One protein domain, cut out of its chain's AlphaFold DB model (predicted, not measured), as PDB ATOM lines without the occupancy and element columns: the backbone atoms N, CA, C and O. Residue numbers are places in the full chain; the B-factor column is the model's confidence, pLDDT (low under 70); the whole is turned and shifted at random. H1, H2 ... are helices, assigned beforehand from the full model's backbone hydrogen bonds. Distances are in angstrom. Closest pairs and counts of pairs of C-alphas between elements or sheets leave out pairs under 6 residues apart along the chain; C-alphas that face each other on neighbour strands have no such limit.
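AT A GLANCE: This is residues 125 to 185 of the 236 residues of an uncharacterized protein of Elaeophora elaphi (UniProt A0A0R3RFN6). The model is a loose, flat zigzag of four helices: H1 is an arm whose residues 125 to 136 stick out, short H2 makes the turn after it, and H3 and H4 then run side by side in opposite directions as a loose hairpin. The loop that joins H3 to H4 sticks out at residues 163 to 168. The printed part has 61 residues with four named helices, in the order H1, H2, H3, H4, and no named strand; the class is all helix. The whole is loose, with a radius of gyration of the C-alphas of 14.1 A, and spans 48 by 31 by 11 A.

IN THESE COORDINATES: H1 covers residues 125 to 139 and is the longest helix by residues; it begins at C-alpha 125 at (15.291, 8.769, 41.331) and measures 20.5 A from first to last C-alpha. H2 covers residues 141 to 146 and is 8.9 A long. H3 covers residues 152 to 162, 16.0 A long, beginning at C-alpha 152 at (13.389, -15.660, 16.312). H4 covers residues 172 to 183, 17.2 A long, and ends at C-alpha 183 at (3.763, -19.850, 8.800).

HOW THE PARTS SIT: H1 and H2 are close but not clearly touching, about perpendicular at 74 degrees; their closest C-alphas, of Ile 137 and Arg 143, are 5.9 A apart. H1 is also close to H3 but not clearly touching, with the closest C-alphas, of Arg 138 and Asp 162, 7.9 A apart. These two run opposite ways at a shallow tilt of 34.7 degrees, only just short of steep. H2 and H3 are close but not clearly touching, at a steep tilt of 57 degrees, opposite ways; the closest C-alphas are those of Lys 144 and Asp 155, 7.9 A apart. H3 and H4 form a helical hairpin, opposite ways at a shallow tilt of 6 degrees. They only just touch, with 3 pairs of C-alphas within 8 A, the closest being Ile 157 and Ile 175 at 6.4 A; H4 touches H3 with residues 175 to 179 alone. H4 is apart from H1 and from H2. Every O i to N i+4 pair is within hydrogen-bond range in H1, H2 and H4; in H3 it is 6 of 7.

THE WHOLE: The two C-alphas farthest apart, of Gln 125 and Thr 184, are 47.9 A apart. Without the stretches that stand free, the body has 43 residues and spans 28 by 28 by 8 A. The printed part has no cut. The links H1 to H2 and H2 to H3 are tight, and H3 to H4 is short, with 9 residues. The mean pLDDT of the printed part is 77.5; residues 125 to 129, 138 to 139, 166 and 183 to 185 are under 70.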
ATOM      1  N   GLN A 125      14.365   9.889  41.130       59.25
ATOM      2  CA  GLN A 125      15.291   8.769  41.331       59.25
ATOM      3  C   GLN A 125      14.602   7.417  41.109       59.25
ATOM      4  O   GLN A 125      15.190   6.527  40.504       59.25
ATOM      5  N   LEU A 126      13.340   7.270  41.528       62.50
ATOM      6  CA  LEU A 126      12.569   6.055  41.252       62.50
ATOM      7  C   LEU A 126      12.226   5.927  39.761       62.50
ATOM      8  O   LEU A 126      12.344   4.841  39.202       62.50
ATOM      9  N   LYS A 127      11.839   7.030  39.101       63.94
ATOM     10  CA  LYS A 127      11.627   7.054  37.646       63.94
ATOM     11  C   LYS A 127      12.895   6.650  36.893       63.94
ATOM     12  O   LYS A 127      12.809   5.797  36.017       63.94
ATOM     13  N   GLU A 128      14.049   7.188  37.284       68.94
ATOM     14  CA  GLU A 128      15.343   6.855  36.685       68.94
ATOM     15  C   GLU A 128      15.727   5.390  36.942       68.94
ATOM     16  O   GLU A 128      16.109   4.683  36.017       68.94
ATOM     17  N   GLN A 129      15.544   4.872  38.161       68.94
ATOM     18  CA  GLN A 129      15.793   3.457  38.466       68.94
ATOM     19  C   GLN A 129      14.895   2.518  37.654       68.94
ATOM     20  O   GLN A 129      15.372   1.514  37.123       68.94
ATOM     21  N   VAL A 130      13.604   2.846  37.531       71.19
ATOM     22  CA  VAL A 130      12.652   2.082  36.714       71.19
ATOM     23  C   VAL A 130      13.030   2.165  35.239       71.19
ATOM     24  O   VAL A 130      13.009   1.147  34.552       71.19
ATOM     25  N   TYR A 131      13.414   3.342  34.747       75.75
ATOM     26  CA  TYR A 131      13.869   3.533  33.374       75.75
ATOM     27  C   TYR A 131      15.137   2.719  33.080       75.75
ATOM     28  O   TYR A 131      15.162   1.946  32.126       75.75
ATOM     29  N   ARG A 132      16.145   2.770  33.957       73.12
ATOM     30  CA  ARG A 132      17.379   1.972  33.853       73.12
ATOM     31  C   ARG A 132      17.124   0.472  33.945       73.12
ATOM     32  O   ARG A 132      17.780  -0.303  33.256       73.12
ATOM     33  N   ALA A 133      16.187   0.036  34.784       72.81
ATOM     34  CA  ALA A 133      15.767  -1.363  34.837       72.81
ATOM     35  C   ALA A 133      15.081  -1.790  33.529       72.81
ATOM     36  O   ALA A 133      15.441  -2.820  32.970       72.81
ATOM     37  N   LYS A 134      14.166  -0.967  32.996       73.75
ATOM     38  CA  LYS A 134      13.524  -1.209  31.696       73.75
ATOM     39  C   LYS A 134      14.549  -1.285  30.566       73.75
ATOM     40  O   LYS A 134      14.478  -2.212  29.772       73.75
ATOM     41  N   LEU A 135      15.517  -0.369  30.523       74.94
ATOM     42  CA  LEU A 135      16.598  -0.399  29.536       74.94
ATOM     43  C   LEU A 135      17.468  -1.651  29.665       74.94
ATOM     44  O   LEU A 135      17.784  -2.258  28.652       74.94
ATOM     45  N   ARG A 136      17.816  -2.079  30.886       72.69
ATOM     46  CA  ARG A 136      18.566  -3.329  31.099       72.69
ATOM     47  C   ARG A 136      17.814  -4.557  30.607       72.69
ATOM     48  O   ARG A 136      18.438  -5.451  30.056       72.69
ATOM     49  N   ILE A 137      16.495  -4.592  30.780       71.81
ATOM     50  CA  ILE A 137      15.675  -5.680  30.246       71.81
ATOM     51  C   ILE A 137      15.632  -5.598  28.717       71.81
ATOM     52  O   ILE A 137      15.886  -6.602  28.073       71.81
ATOM     53  N   ARG A 138      15.383  -4.419  28.127       69.25
ATOM     54  CA  ARG A 138      15.290  -4.253  26.661       69.25
ATOM     55  C   ARG A 138      16.600  -4.537  25.927       69.25
ATOM     56  O   ARG A 138      16.590  -5.238  24.925       69.25
ATOM     57  N   LEU A 139      17.704  -3.981  26.421       69.12
ATOM     58  CA  LEU A 139      19.010  -3.979  25.754       69.12
ATOM     59  C   LEU A 139      19.962  -5.058  26.288       69.12
ATOM     60  O   LEU A 139      21.032  -5.272  25.725       69.12
ATOM     61  N   GLY A 140      19.619  -5.708  27.399       70.19
ATOM     62  CA  GLY A 140      20.460  -6.724  28.018       70.19
ATOM     63  C   GLY A 140      20.253  -8.121  27.442       70.19
ATOM     64  O   GLY A 140      19.254  -8.439  26.799       70.19
ATOM     65  N   ASN A 141      21.182  -9.018  27.777       73.00
ATOM     66  CA  ASN A 141      21.099 -10.436  27.413       73.00
ATOM     67  C   ASN A 141      19.942 -11.178  28.110       73.00
ATOM     68  O   ASN A 141      19.648 -12.319  27.759       73.00
ATOM     69  N   GLU A 142      19.282 -10.562  29.096       72.62
ATOM     70  CA  GLU A 142      18.133 -11.156  29.788       72.62
ATOM     71  C   GLU A 142      16.919 -11.319  28.874       72.62
ATOM     72  O   GLU A 142      16.241 -12.341  28.953       72.62
ATOM     73  N   ARG A 143      16.698 -10.389  27.937       73.12
ATOM     74  CA  ARG A 143      15.656 -10.526  26.913       73.12
ATOM     75  C   ARG A 143      15.879 -11.762  26.044       73.12
ATOM     76  O   ARG A 143      14.975 -12.576  25.903       73.12
ATOM     77  N   LYS A 144      17.113 -11.970  25.573       72.69
ATOM     78  CA  LYS A 144      17.491 -13.172  24.806       72.69
ATOM     79  C   LYS A 144      17.285 -14.462  25.604       72.69
ATOM     80  O   LYS A 144      16.914 -15.484  25.040       72.69
ATOM     81  N   LYS A 145      17.505 -14.432  26.927       75.94
ATOM     82  CA  LYS A 145      17.217 -15.582  27.802       75.94
ATOM     83  C   LYS A 145      15.716 -15.848  27.926       75.94
ATOM     84  O   LYS A 145      15.329 -17.011  27.918       75.94
ATOM     85  N   PHE A 146      14.893 -14.803  28.027       73.44
ATOM     86  CA  PHE A 146      13.433 -14.931  28.098       73.44
ATOM     87  C   PHE A 146      12.846 -15.524  26.808       73.44
ATOM     88  O   PHE A 146      11.976 -16.386  26.862       73.44
ATOM     89  N   PHE A 147      13.384 -15.125  25.656       75.38
ATOM     90  CA  PHE A 147      12.913 -15.542  24.333       75.38
ATOM     91  C   PHE A 147      13.655 -16.751  23.742       75.38
ATOM     92  O   PHE A 147      13.449 -17.088  22.579       75.38
ATOM     93  N   ARG A 148      14.473 -17.458  24.535       78.62
ATOM     94  CA  ARG A 148      15.349 -18.546  24.057       78.62
ATOM     95  C   ARG A 148      14.618 -19.678  23.323       78.62
ATOM     96  O   ARG A 148      15.209 -20.301  22.450       78.62
ATOM     97  N   ASN A 149      13.357 -19.922  23.679       80.62
ATOM     98  CA  ASN A 149      12.504 -20.960  23.089       80.62
ATOM     99  C   ASN A 149      11.341 -20.373  22.273       80.62
ATOM    100  O   ASN A 149      10.341 -21.046  22.042       80.62
ATOM    101  N   SER A 150      11.423 -19.093  21.919       80.38
ATOM    102  CA  SER A 150      10.395 -18.406  21.143       80.38
ATOM    103  C   SER A 150      10.854 -18.207  19.700       80.38
ATOM    104  O   SER A 150      12.035 -18.382  19.395       80.38
ATOM    105  N   LEU A 151       9.920 -17.857  18.814       82.88
ATOM    106  CA  LEU A 151      10.236 -17.636  17.406       82.88
ATOM    107  C   LEU A 151      11.262 -16.496  17.268       82.88
ATOM    108  O   LEU A 151      11.024 -15.409  17.807       82.88
ATOM    109  N   PRO A 152      12.370 -16.693  16.525       80.31
ATOM    110  CA  PRO A 152      13.389 -15.660  16.312       80.31
ATOM    111  C   PRO A 152      12.819 -14.352  15.749       80.31
ATOM    112  O   PRO A 152      13.367 -13.273  15.978       80.31
ATOM    113  N   ILE A 153      11.682 -14.434  15.052       83.94
ATOM    114  CA  ILE A 153      10.960 -13.288  14.505       83.94
ATOM    115  C   ILE A 153      10.494 -12.290  15.567       83.94
ATOM    116  O   ILE A 153      10.454 -11.085  15.315       83.94
ATOM    117  N   LEU A 154      10.212 -12.763  16.785       83.50
ATOM    118  CA  LEU A 154       9.768 -11.918  17.890       83.50
ATOM    119  C   LEU A 154      10.874 -10.966  18.339       83.50
ATOM    120  O   LEU A 154      10.594  -9.806  18.641       83.50
ATOM    121  N   ASP A 155      12.135 -11.405  18.324       80.81
ATOM    122  CA  ASP A 155      13.259 -10.533  18.662       80.81
ATOM    123  C   ASP A 155      13.367  -9.352  17.692       80.81
ATOM    124  O   ASP A 155      13.608  -8.217  18.121       80.81
ATOM    125  N   TYR A 156      13.109  -9.596  16.406       83.06
ATOM    126  CA  TYR A 156      13.080  -8.553  15.388       83.06
ATOM    127  C   TYR A 156      11.876  -7.613  15.561       83.06
ATOM    128  O   TYR A 156      12.042  -6.396  15.528       83.06
ATOM    129  N   ILE A 157      10.683  -8.146  15.842       86.31
ATOM    130  CA  ILE A 157       9.474  -7.342  16.092       86.31
ATOM    131  C   ILE A 157       9.664  -6.403  17.283       86.31
ATOM    132  O   ILE A 157       9.416  -5.202  17.186       86.31
ATOM    133  N   PHE A 158      10.160  -6.915  18.405       82.06
ATOM    134  CA  PHE A 158      10.417  -6.087  19.578       82.06
ATOM    135  C   PHE A 158      11.542  -5.069  19.340       82.06
ATOM    136  O   PHE A 158      11.505  -3.990  19.922       82.06
ATOM    137  N   MET A 159      12.527  -5.371  18.485       81.81
ATOM    138  CA  MET A 159      13.537  -4.388  18.072       81.81
ATOM    139  C   MET A 159      12.915  -3.248  17.250       81.81
ATOM    140  O   MET A 159      13.253  -2.091  17.484       81.81
ATOM    141  N   MET A 160      11.973  -3.551  16.350       83.25
ATOM    142  CA  MET A 160      11.221  -2.525  15.617       83.25
ATOM    143  C   MET A 160      10.384  -1.656  16.560       83.25
ATOM    144  O   MET A 160      10.418  -0.436  16.449       83.25
ATOM    145  N   ILE A 161       9.683  -2.269  17.521       83.69
ATOM    146  CA  ILE A 161       8.866  -1.546  18.510       83.69
ATOM    147  C   ILE A 161       9.736  -0.639  19.391       83.69
ATOM    148  O   ILE A 161       9.366   0.503  19.648       83.69
ATOM    149  N   ASP A 162      10.896  -1.124  19.839       80.56
ATOM    150  CA  ASP A 162      11.817  -0.344  20.673       80.56
ATOM    151  C   ASP A 162      12.428   0.858  19.923       80.56
ATOM    152  O   ASP A 162      12.832   1.828  20.566       80.56
ATOM    153  N   GLY A 163      12.488   0.805  18.586       80.06
ATOM    154  CA  GLY A 163      12.959   1.891  17.724       80.06
ATOM    155  C   GLY A 163      11.921   2.979  17.428       80.06
ATOM    156  O   GLY A 163      12.270   3.992  16.823       80.06
ATOM    157  N   LEU A 164      10.660   2.803  17.839       84.50
ATOM    158  CA  LEU A 164       9.603   3.783  17.585       84.50
ATOM    159  C   LEU A 164       9.731   5.014  18.489       84.50
ATOM    160  O   LEU A 164       9.884   4.915  19.709       84.50
ATOM    161  N   GLY A 165       9.610   6.193  17.878       78.12
ATOM    162  CA  GLY A 165       9.401   7.448  18.597       78.12
ATOM    163  C   GLY A 165       8.009   7.515  19.235       78.12
ATOM    164  O   GLY A 165       7.108   6.779  18.851       78.12
ATOM    165  N   PHE A 166       7.821   8.420  20.203       68.44
ATOM    166  CA  PHE A 166       6.554   8.550  20.944       68.44
ATOM    167  C   PHE A 166       5.340   8.833  20.040       68.44
ATOM    168  O   PHE A 166       4.270   8.293  20.289       68.44
ATOM    169  N   GLU A 167       5.536   9.617  18.978       74.56
ATOM    170  CA  GLU A 167       4.496   9.987  18.002       74.56
ATOM    171  C   GLU A 167       4.535   9.122  16.727       74.56
ATOM    172  O   GLU A 167       3.879   9.432  15.734       74.56
ATOM    173  N   ALA A 168       5.353   8.065  16.695       82.88
ATOM    174  CA  ALA A 168       5.482   7.227  15.510       82.88
ATOM    175  C   ALA A 168       4.351   6.194  15.446       82.88
ATOM    176  O   ALA A 168       4.067   5.499  16.424       82.88
ATOM    177  N   ASN A 169       3.755   6.042  14.263       85.31
ATOM    178  CA  ASN A 169       2.796   4.974  14.013       85.31
ATOM    179  C   ASN A 169       3.495   3.605  14.118       85.31
ATOM    180  O   ASN A 169       4.545   3.413  13.496       85.31
ATOM    181  N   PRO A 170       2.946   2.641  14.878       85.69
ATOM    182  CA  PRO A 170       3.541   1.316  14.970       85.69
ATOM    183  C   PRO A 170       3.490   0.575  13.621       85.69
ATOM    184  O   PRO A 170       2.509   0.711  12.889       85.69
ATOM    185  N   PRO A 171       4.502  -0.251  13.290       89.50
ATOM    186  CA  PRO A 171       4.640  -0.887  11.982       89.50
ATOM    187  C   PRO A 171       3.788  -2.162  11.900       89.50
ATOM    188  O   PRO A 171       4.300  -3.262  11.697       89.50
ATOM    189  N   TYR A 172       2.477  -2.028  12.110       88.75
ATOM    190  CA  TYR A 172       1.548  -3.159  12.193       88.75
ATOM    191  C   TYR A 172       1.551  -4.019  10.925       88.75
ATOM    192  O   TYR A 172       1.633  -5.240  11.019       88.75
ATOM    193  N   GLU A 173       1.546  -3.382   9.756       89.88
ATOM    194  CA  GLU A 173       1.557  -4.049   8.447       89.88
ATOM    195  C   GLU A 173       2.806  -4.922   8.266       89.88
ATOM    196  O   GLU A 173       2.733  -6.067   7.821       89.88
ATOM    197  N   GLN A 174       3.965  -4.412   8.688       88.06
ATOM    198  CA  GLN A 174       5.230  -5.133   8.593       88.06
ATOM    199  C   GLN A 174       5.290  -6.304   9.578       88.06
ATOM    200  O   GLN A 174       5.774  -7.376   9.224       88.06
ATOM    201  N   ILE A 175       4.770  -6.127  10.796       89.06
ATOM    202  CA  ILE A 175       4.674  -7.203  11.792       89.06
ATOM    203  C   ILE A 175       3.749  -8.318  11.290       89.06
ATOM    204  O   ILE A 175       4.082  -9.493  11.425       89.06
ATOM    205  N   GLN A 176       2.617  -7.963  10.680       89.19
ATOM    206  CA  GLN A 176       1.675  -8.932  10.128       89.19
ATOM    207  C   GLN A 176       2.313  -9.762   9.006       89.19
ATOM    208  O   GLN A 176       2.319 -10.989   9.081       89.19
ATOM    209  N   TYR A 177       2.946  -9.100   8.034       89.31
ATOM    210  CA  TYR A 177       3.658  -9.776   6.945       89.31
ATOM    211  C   TYR A 177       4.733 -10.749   7.458       89.31
ATOM    212  O   TYR A 177       4.957 -11.820   6.893       89.31
ATOM    213  N   MET A 178       5.412 -10.383   8.546       86.50
ATOM    214  CA  MET A 178       6.426 -11.221   9.174       86.50
ATOM    215  C   MET A 178       5.845 -12.534   9.718       86.50
ATOM    216  O   MET A 178       6.435 -13.586   9.471       86.50
ATOM    217  N   PHE A 179       4.685 -12.501  10.380       85.25
ATOM    218  CA  PHE A 179       4.025 -13.720  10.864       85.25
ATOM    219  C   PHE A 179       3.521 -14.610   9.719       85.25
ATOM    220  O   PHE A 179       3.821 -15.802   9.700       85.25
ATOM    221  N   GLU A 180       2.862 -14.030   8.712       87.00
ATOM    222  CA  GLU A 180       2.345 -14.769   7.543       87.00
ATOM    223  C   GLU A 180       3.472 -15.481   6.760       87.00
ATOM    224  O   GLU A 180       3.315 -16.585   6.226       87.00
ATOM    225  N   LYS A 181       4.666 -14.876   6.724       80.31
ATOM    226  CA  LYS A 181       5.844 -15.440   6.054       80.31
ATOM    227  C   LYS A 181       6.535 -16.561   6.836       80.31
ATOM    228  O   LYS A 181       7.217 -17.384   6.221       80.31
ATOM    229  N   GLU A 182       6.422 -16.601   8.162       72.44
ATOM    230  CA  GLU A 182       6.967 -17.719   8.948       72.44
ATOM    231  C   GLU A 182       6.048 -18.944   8.943       72.44
ATOM    232  O   GLU A 182       6.540 -20.073   8.875       72.44
ATOM    233  N   GLU A 183       4.729 -18.747   8.898       65.44
ATOM    234  CA  GLU A 183       3.763 -19.850   8.800       65.44
ATOM    235  C   GLU A 183       3.934 -20.656   7.501       65.44
ATOM    236  O   GLU A 183       3.898 -21.887   7.507       65.44
ATOM    237  N   THR A 184       4.245 -19.981   6.393       60.44
ATOM    238  CA  THR A 184       4.422 -20.612   5.071       60.44
ATOM    239  C   THR A 184       5.732 -21.390   4.899       60.44
ATOM    240  O   THR A 184       5.863 -22.154   3.944       60.44
ATOM    241  N   LYS A 185       6.704 -21.256   5.813       58.81
ATOM    242  CA  LYS A 185       7.985 -21.993   5.755       58.81
ATOM    243  C   LYS A 185       7.981 -23.327   6.500       58.81
ATOM    244  O   LYS A 185       8.921 -24.100   6.333       58.81
TER     245      LYS A 185